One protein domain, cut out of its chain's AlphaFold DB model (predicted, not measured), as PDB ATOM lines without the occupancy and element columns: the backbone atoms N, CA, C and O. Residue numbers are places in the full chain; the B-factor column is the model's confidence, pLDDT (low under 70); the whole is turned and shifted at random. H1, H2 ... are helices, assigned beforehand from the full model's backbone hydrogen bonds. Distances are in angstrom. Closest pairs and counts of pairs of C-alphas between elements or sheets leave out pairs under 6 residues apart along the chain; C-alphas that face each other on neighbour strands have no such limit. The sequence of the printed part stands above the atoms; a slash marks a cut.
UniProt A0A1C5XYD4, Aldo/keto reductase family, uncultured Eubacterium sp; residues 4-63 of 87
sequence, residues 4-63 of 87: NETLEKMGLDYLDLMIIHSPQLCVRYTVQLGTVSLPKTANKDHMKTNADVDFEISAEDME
ATOM      1  N   ASN A   4     257.872 243.478 200.204       42.62
ATOM      2  CA  ASN A   4     258.545 244.516 200.982       42.62
ATOM      3  C   ASN A   4     258.073 245.953 200.734       42.62
ATOM      4  O   ASN A   4     257.897 246.710 201.682       42.62
ATOM      5  N   GLU A   5     257.806 246.334 199.487       46.28
ATOM      6  CA  GLU A   5     257.477 247.731 199.157       46.28
ATOM      7  C   GLU A   5     256.044 248.128 199.537       46.28
ATOM      8  O   GLU A   5     255.735 249.307 199.719       46.28
ATOM      9  N   THR A   6     255.140 247.151 199.655       43.69
ATOM     10  CA  THR A   6     253.737 247.418 200.021       43.69
ATOM     11  C   THR A   6     253.607 247.699 201.519       43.69
ATOM     12  O   THR A   6     252.705 248.416 201.948       43.69
ATOM     13  N   LEU A   7     254.543 247.172 202.305       40.78
ATOM     14  CA  LEU A   7     254.470 247.122 203.757       40.78
ATOM     15  C   LEU A   7     255.045 248.384 204.416       40.78
ATOM     16  O   LEU A   7     254.495 248.851 205.411       40.78
ATOM     17  N   GLU A   8     256.034 249.035 203.796       49.56
ATOM     18  CA  GLU A   8     256.505 250.361 204.232       49.56
ATOM     19  C   GLU A   8     255.431 251.456 204.102       49.56
ATOM     20  O   GLU A   8     255.387 252.385 204.907       49.56
ATOM     21  N   LYS A   9     254.530 251.359 203.115       46.91
ATOM     22  CA  LYS A   9     253.526 252.403 202.837       46.91
ATOM     23  C   LYS A   9     252.354 252.443 203.819       46.91
ATOM     24  O   LYS A   9     251.641 253.444 203.830       46.91
ATOM     25  N   MET A  10     252.122 251.386 204.600       45.16
ATOM     26  CA  MET A  10     250.910 251.258 205.423       45.16
ATOM     27  C   MET A  10     251.142 251.391 206.932       45.16
ATOM     28  O   MET A  10     250.159 251.502 207.657       45.16
ATOM     29  N   GLY A  11     252.392 251.442 207.414       45.84
ATOM     30  CA  GLY A  11     252.699 251.723 208.828       45.84
ATOM     31  C   GLY A  11     252.115 250.715 209.831       45.84
ATOM     32  O   GLY A  11     251.851 251.085 210.973       45.84
ATOM     33  N   LEU A  12     251.876 249.473 209.401       42.81
ATOM     34  CA  LEU A  12     251.265 248.399 210.188       42.81
ATOM     35  C   LEU A  12     252.257 247.241 210.344       42.81
ATOM     36  O   LEU A  12     253.036 246.969 209.428       42.81
ATOM     37  N   ASP A  13     252.219 246.557 211.489       54.97
ATOM     38  CA  ASP A  13     253.078 245.402 211.748       54.97
ATOM     39  C   ASP A  13     252.822 244.300 210.702       54.97
ATOM     40  O   ASP A  13     251.689 243.878 210.453       54.97
ATOM     41  N   TYR A  14     253.910 243.852 210.063       48.47
ATOM     42  CA  TYR A  14     253.943 242.990 208.869       48.47
ATOM     43  C   TYR A  14     253.038 241.752 208.948       48.47
ATOM     44  O   TYR A  14     252.456 241.341 207.944       48.47
ATOM     45  N   LEU A  15     252.938 241.133 210.126       51.31
ATOM     46  CA  LEU A  15     252.219 239.872 210.307       51.31
ATOM     47  C   LEU A  15     250.726 240.062 210.583       51.31
ATOM     48  O   LEU A  15     249.930 239.265 210.083       51.31
ATOM     49  N   ASP A  16     250.334 241.124 211.290       50.16
ATOM     50  CA  ASP A  16     248.924 241.401 211.589       50.16
ATOM     51  C   ASP A  16     248.151 241.674 210.298       50.16
ATOM     52  O   ASP A  16     247.069 241.131 210.076       50.16
ATOM     53  N   LEU A  17     248.746 242.441 209.379       46.47
ATOM     54  CA  LEU A  17     248.127 242.701 208.085       46.47
ATOM     55  C   LEU A  17     248.117 241.456 207.191       46.47
ATOM     56  O   LEU A  17     247.122 241.211 206.516       46.47
ATOM     57  N   MET A  18     249.195 240.663 207.191       47.03
ATOM     58  CA  MET A  18     249.333 239.497 206.312       47.03
ATOM     59  C   MET A  18     248.373 238.358 206.690       47.03
ATOM     60  O   MET A  18     247.790 237.736 205.804       47.03
ATOM     61  N   ILE A  19     248.156 238.119 207.988       51.00
ATOM     62  CA  ILE A  19     247.218 237.101 208.492       51.00
ATOM     63  C   ILE A  19     245.762 237.545 208.269       51.00
ATOM     64  O   ILE A  19     244.917 236.728 207.906       51.00
ATOM     65  N   ILE A  20     245.466 238.843 208.413       50.41
ATOM     66  CA  ILE A  20     244.115 239.388 208.203       50.41
ATOM     67  C   ILE A  20     243.762 239.493 206.706       50.41
ATOM     68  O   ILE A  20     242.612 239.251 206.339       50.41
ATOM     69  N   HIS A  21     244.722 239.818 205.831       56.38
ATOM     70  CA  HIS A  21     244.475 239.991 204.390       56.38
ATOM     71  C   HIS A  21     244.697 238.740 203.529       56.38
ATOM     72  O   HIS A  21     244.220 238.731 202.394       56.38
ATOM     73  N   SER A  22     245.371 237.689 204.019       71.00
ATOM     74  CA  SER A  22     245.597 236.453 203.249       71.00
ATOM     75  C   SER A  22     245.035 235.204 203.947       71.00
ATOM     76  O   SER A  22     245.754 234.482 204.646       71.00
ATOM     77  N   PRO A  23     243.743 234.883 203.727       74.38
ATOM     78  CA  PRO A  23     243.122 233.661 204.244       74.38
ATOM     79  C   PRO A  23     243.852 232.382 203.805       74.38
ATOM     80  O   PRO A  23     243.909 231.414 204.560       74.38
ATOM     81  N   GLN A  24     244.442 232.392 202.607       81.06
ATOM     82  CA  GLN A  24     245.195 231.273 202.035       81.06
ATOM     83  C   GLN A  24     246.423 230.909 202.878       81.06
ATOM     84  O   GLN A  24     246.682 229.730 203.107       81.06
ATOM     85  N   LEU A  25     247.153 231.901 203.400       82.06
ATOM     86  CA  LEU A  25     248.311 231.642 204.257       82.06
ATOM     87  C   LEU A  25     247.896 230.972 205.572       82.06
ATOM     88  O   LEU A  25     248.532 230.013 206.008       82.06
ATOM     89  N   CYS A  26     246.789 231.421 206.167       80.81
ATOM     90  CA  CYS A  26     246.238 230.827 207.386       80.81
ATOM     91  C   CYS A  26     245.790 229.374 207.160       80.81
ATOM     92  O   CYS A  26     246.057 228.488 207.978       80.81
ATOM     93  N   VAL A  27     245.126 229.117 206.028       83.75
ATOM     94  CA  VAL A  27     244.725 227.767 205.613       83.75
ATOM     95  C   VAL A  27     245.960 226.887 205.429       83.75
ATOM     96  O   VAL A  27     246.024 225.802 206.004       83.75
ATOM     97  N   ARG A  28     246.988 227.357 204.715       86.19
ATOM     98  CA  ARG A  28     248.202 226.563 204.501       86.19
ATOM     99  C   ARG A  28     248.957 226.272 205.800       86.19
ATOM    100  O   ARG A  28     249.378 225.137 206.010       86.19
ATOM    101  N   TYR A  29     249.073 227.260 206.685       85.25
ATOM    102  CA  TYR A  29     249.710 227.112 207.994       85.25
ATOM    103  C   TYR A  29     249.037 226.025 208.840       85.25
ATOM    104  O   TYR A  29     249.700 225.117 209.340       85.25
ATOM    105  N   THR A  30     247.707 226.071 208.952       85.88
ATOM    106  CA  THR A  30     246.942 225.072 209.718       85.88
ATOM    107  C   THR A  30     247.067 223.669 209.122       85.88
ATOM    108  O   THR A  30     247.271 222.712 209.873       85.88
ATOM    109  N   VAL A  31     247.046 223.546 207.792       86.38
ATOM    110  CA  VAL A  31     247.268 222.273 207.089       86.38
ATOM    111  C   VAL A  31     248.677 221.720 207.346       86.38
ATOM    112  O   VAL A  31     248.803 220.540 207.669       86.38
ATOM    113  N   GLN A  32     249.734 222.542 207.282       86.75
ATOM    114  CA  GLN A  32     251.111 222.107 207.582       86.75
ATOM    115  C   GLN A  32     251.341 221.762 209.059       86.75
ATOM    116  O   GLN A  32     252.211 220.953 209.369       86.75
ATOM    117  N   LEU A  33     250.538 222.315 209.973       86.94
ATOM    118  CA  LEU A  33     250.496 221.888 211.375       86.94
ATOM    119  C   LEU A  33     249.727 220.571 211.594       86.94
ATOM    120  O   LEU A  33     249.672 220.084 212.721       86.94
ATOM    121  N   GLY A  34     249.117 219.999 210.550       86.88
ATOM    122  CA  GLY A  34     248.292 218.793 210.643       86.88
ATOM    123  C   GLY A  34     246.892 219.041 211.214       86.88
ATOM    124  O   GLY A  34     246.253 218.117 211.712       86.88
ATOM    125  N   THR A  35     246.409 220.283 211.159       84.75
ATOM    126  CA  THR A  35     245.082 220.685 211.649       84.75
ATOM    127  C   THR A  35     244.130 221.004 210.494       84.75
ATOM    128  O   THR A  35     244.549 221.218 209.358       84.75
ATOM    129  N   VAL A  36     242.823 221.022 210.772       83.06
ATOM    130  CA  VAL A  36     241.797 221.337 209.767       83.06
ATOM    131  C   VAL A  36     241.460 222.825 209.821       83.06
ATOM    132  O   VAL A  36     241.011 223.331 210.849       83.06
ATOM    133  N   SER A  37     241.631 223.521 208.696       80.38
ATOM    134  CA  SER A  37     241.243 224.926 208.547       80.38
ATOM    135  C   SER A  37     239.733 225.068 208.313       80.38
ATOM    136  O   SER A  37     239.181 224.353 207.474       80.38
ATOM    137  N   LEU A  38     239.076 226.030 208.967       78.19
ATOM    138  CA  LEU A  38     237.658 226.357 208.741       78.19
ATOM    139  C   LEU A  38     237.494 227.826 208.309       78.19
ATOM    140  O   LEU A  38     237.097 228.669 209.117       78.19
ATOM    141  N   PRO A  39     237.811 228.170 207.045       72.94
ATOM    142  CA  PRO A  39     237.659 229.535 206.557       72.94
ATOM    143  C   PRO A  39     236.176 229.915 206.476       72.94
ATOM    144  O   PRO A  39     235.382 229.270 205.789       72.94
ATOM    145  N   LYS A  40     235.783 231.000 207.152       70.06
ATOM    146  CA  LYS A  40     234.415 231.522 207.076       70.06
ATOM    147  C   LYS A  40     234.200 232.222 205.734       70.06
ATOM    148  O   LYS A  40     234.670 233.336 205.531       70.06
ATOM    149  N   THR A  41     233.443 231.605 204.833       75.38
ATOM    150  CA  THR A  41     233.005 232.252 203.591       75.38
ATOM    151  C   THR A  41     231.656 231.707 203.122       75.38
ATOM    152  O   THR A  41     231.400 230.509 203.194       75.38
ATOM    153  N   ALA A  42     230.786 232.598 202.640       71.94
ATOM    154  CA  ALA A  42     229.529 232.247 201.973       71.94
ATOM    155  C   ALA A  42     229.614 232.402 200.439       71.94
ATOM    156  O   ALA A  42     228.680 232.046 199.723       71.94
ATOM    157  N   ASN A  43     230.729 232.933 199.923       83.19
ATOM    158  CA  ASN A  43     230.951 233.163 198.499       83.19
ATOM    159  C   ASN A  43     231.744 231.992 197.896       83.19
ATOM    160  O   ASN A  43     232.804 231.617 198.404       83.19
ATOM    161  N   LYS A  44     231.236 231.433 196.793       79.38
ATOM    162  CA  LYS A  44     231.834 230.288 196.095       79.38
ATOM    163  C   LYS A  44     233.208 230.575 195.505       79.38
ATOM    164  O   LYS A  44     234.053 229.686 195.533       79.38
ATOM    165  N   ASP A  45     233.447 231.787 195.023       81.00
ATOM    166  CA  ASP A  45     234.742 232.140 194.443       81.00
ATOM    167  C   ASP A  45     235.800 232.245 195.543       81.00
ATOM    168  O   ASP A  45     236.871 231.657 195.429       81.00
ATOM    169  N   HIS A  46     235.446 232.838 196.688       78.19
ATOM    170  CA  HIS A  46     236.309 232.847 197.870       78.19
ATOM    171  C   HIS A  46     236.544 231.446 198.445       78.19
ATOM    172  O   HIS A  46     237.632 231.186 198.939       78.19
ATOM    173  N   MET A  47     235.577 230.520 198.372       77.62
ATOM    174  CA  MET A  47     235.822 229.121 198.761       77.62
ATOM    175  C   MET A  47     236.915 228.483 197.908       77.62
ATOM    176  O   MET A  47     237.803 227.832 198.449       77.62
ATOM    177  N   LYS A  48     236.864 228.690 196.587       79.19
ATOM    178  CA  LYS A  48     237.876 228.158 195.672       79.19
ATOM    179  C   LYS A  48     239.235 228.793 195.920       79.19
ATOM    180  O   LYS A  48     240.194 228.063 196.119       79.19
ATOM    181  N   THR A  49     239.307 230.122 195.982       78.50
ATOM    182  CA  THR A  49     240.570 230.827 196.232       78.50
ATOM    183  C   THR A  49     241.165 230.453 197.589       78.50
ATOM    184  O   THR A  49     242.348 230.166 197.669       78.50
ATOM    185  N   ASN A  50     240.364 230.359 198.652       78.12
ATOM    186  CA  ASN A  50     240.873 229.991 199.978       78.12
ATOM    187  C   ASN A  50     241.382 228.543 200.052       78.12
ATOM    188  O   ASN A  50     242.231 228.253 200.890       78.12
ATOM    189  N   ALA A  51     240.852 227.645 199.217       77.69
ATOM    190  CA  ALA A  51     241.315 226.261 199.111       77.69
ATOM    191  C   ALA A  51     242.523 226.106 198.170       77.69
ATOM    192  O   ALA A  51     243.209 225.087 198.221       77.69
ATOM    193  N   ASP A  52     242.777 227.101 197.320       82.75
ATOM    194  CA  ASP A  52     243.897 227.135 196.385       82.75
ATOM    195  C   ASP A  52     245.175 227.575 197.113       82.75
ATOM    196  O   ASP A  52     245.548 228.749 197.130       82.75
ATOM    197  N   VAL A  53     245.788 226.619 197.814       80.88
ATOM    198  CA  VAL A  53     246.995 226.798 198.638       80.88
ATOM    199  C   VAL A  53     248.165 225.959 198.116       80.88
ATOM    200  O   VAL A  53     248.821 225.243 198.877       80.88
ATOM    201  N   ASP A  54     248.416 226.034 196.806       82.44
ATOM    202  CA  ASP A  54     249.490 225.303 196.109       82.44
ATOM    203  C   ASP A  54     250.880 225.933 196.332       82.44
ATOM    204  O   ASP A  54     251.588 226.350 195.418       82.44
ATOM    205  N   PHE A  55     251.245 226.080 197.601       82.38
ATOM    206  CA  PHE A  55     252.552 226.545 198.045       82.38
ATOM    207  C   PHE A  55     252.889 225.907 199.390       82.38
ATOM    208  O   PHE A  55     252.018 225.399 200.093       82.38
ATOM    209  N   GLU A  56     254.162 225.947 199.767       80.75
ATOM    210  CA  GLU A  56     254.639 225.453 201.052       80.75
ATOM    211  C   GLU A  56     255.300 226.589 201.828       80.75
ATOM    212  O   GLU A  56     256.071 227.373 201.276       80.75
ATOM    213  N   ILE A  57     254.964 226.695 203.111       82.12
ATOM    214  CA  ILE A  57     255.631 227.597 204.043       82.12
ATOM    215  C   ILE A  57     256.932 226.917 204.471       82.12
ATOM    216  O   ILE A  57     256.909 225.752 204.885       82.12
ATOM    217  N   SER A  58     258.045 227.641 204.355       83.19
ATOM    218  CA  SER A  58     259.375 227.151 204.725       83.19
ATOM    219  C   SER A  58     259.446 226.781 206.210       83.19
ATOM    220  O   SER A  58     258.659 227.261 207.029       83.19
ATOM    221  N   ALA A  59     260.402 225.929 206.582       83.31
ATOM    222  CA  ALA A  59     260.583 225.549 207.980       83.31
ATOM    223  C   ALA A  59     260.943 226.765 208.852       83.31
ATOM    224  O   ALA A  59     260.439 226.881 209.969       83.31
ATOM    225  N   GLU A  60     261.756 227.688 208.331       79.88
ATOM    226  CA  GLU A  60     262.115 228.925 209.024       79.88
ATOM    227  C   GLU A  60     260.885 229.810 209.277       79.88
ATOM    228  O   GLU A  60     260.660 230.247 210.408       79.88
ATOM    229  N   ASP A  61     260.041 230.015 208.262       79.62
ATOM    230  CA  ASP A  61     258.827 230.830 208.385       79.62
ATOM    231  C   ASP A  61     257.793 230.178 209.313       79.62
ATOM    232  O   ASP A  61     257.129 230.863 210.092       79.62
ATOM    233  N   MET A  62     257.680 228.844 209.287       82.19
ATOM    234  CA  MET A  62     256.818 228.102 210.211       82.19
ATOM    235  C   MET A  62     257.226 228.328 211.671       82.19
ATOM    236  O   MET A  62     256.356 228.469 212.532       82.19
ATOM    237  N   GLU A  63     258.525 228.386 211.969       82.31
ATOM    238  CA  GLU A  63     259.011 228.677 213.323       82.31
ATOM    239  C   GLU A  63     258.761 230.132 213.733       82.31
ATOM    240  O   GLU A  63     258.384 230.387 214.881       82.31
TER     241      GLU A  63
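AT A GLANCE: This is residues 4 to 63 of the 87 residues of the protein "Aldo/keto reductase family" of uncultured Eubacterium sp (UniProt A0A1C5XYD4). The longest helix, H3, is the middle of a loose, open arrangement: H4 meets its first turns on one side, H5 comes near it on another, and H2 turns off from its beginning to form an arm that ends in H1. Residues 8 to 13 stick out at the far end of that arm. The printed part has 60 residues with five named helices, H1 to H5 in chain order, and no named strand; the class is all helix. It is only just loose, close to compact, with a radius of gyration of the C-alphas of 12.9 A, and spans 32 by 29 by 16 A.

IN THESE COORDINATES: H3, residues 23 to 32, measures 14.4 A and begins with C-alpha 23 at (243.122, 233.661, 204.244). H2, residues 14 to 21, measures 10.9 A, and H4, residues 44 to 51, 10.7 A. H1, residues 4 to 8, begins with C-alpha 4 at (258.545, 244.516, 200.982). H5, residues 59 to 63, ends with C-alpha 63 at (259.011, 228.677, 213.323).

HOW THE PARTS SIT: H3 and H4 touch, the closest C-alphas being those of Gln 24 and Asn 50, 5.0 A apart. They run the same way at a steep tilt of 41 degrees. H2 is close to H3 but not clearly touching, with the closest C-alphas, of Ile 19 and Cys 26, 6.4 A apart. Their lines are about perpendicular, at 76 degrees. H5 is close to H3 but not clearly touching, with the closest C-alphas, of Tyr 29 and Met 62, 7.5 A apart. H1 is close to H2 but not clearly touching, with the closest C-alphas, of Leu 7 and Tyr 14, 6.6 A apart. H4 and H5 are apart. Every O i to N i+4 pair is within hydrogen-bond range in H2, H3, H4 and H5; in H1 it is 0 of 1, with 1 of 2 O i to N i+3 pairs within range.

THE WHOLE: The two farthest C-alphas, of Lys 9 and Gly 34, are 34.9 A apart. The printed part has no cut. The link from H3 to H4, 11 residues, is long. Mean pLDDT of the printed part is 70.8; residues 4 to 21 are under 70.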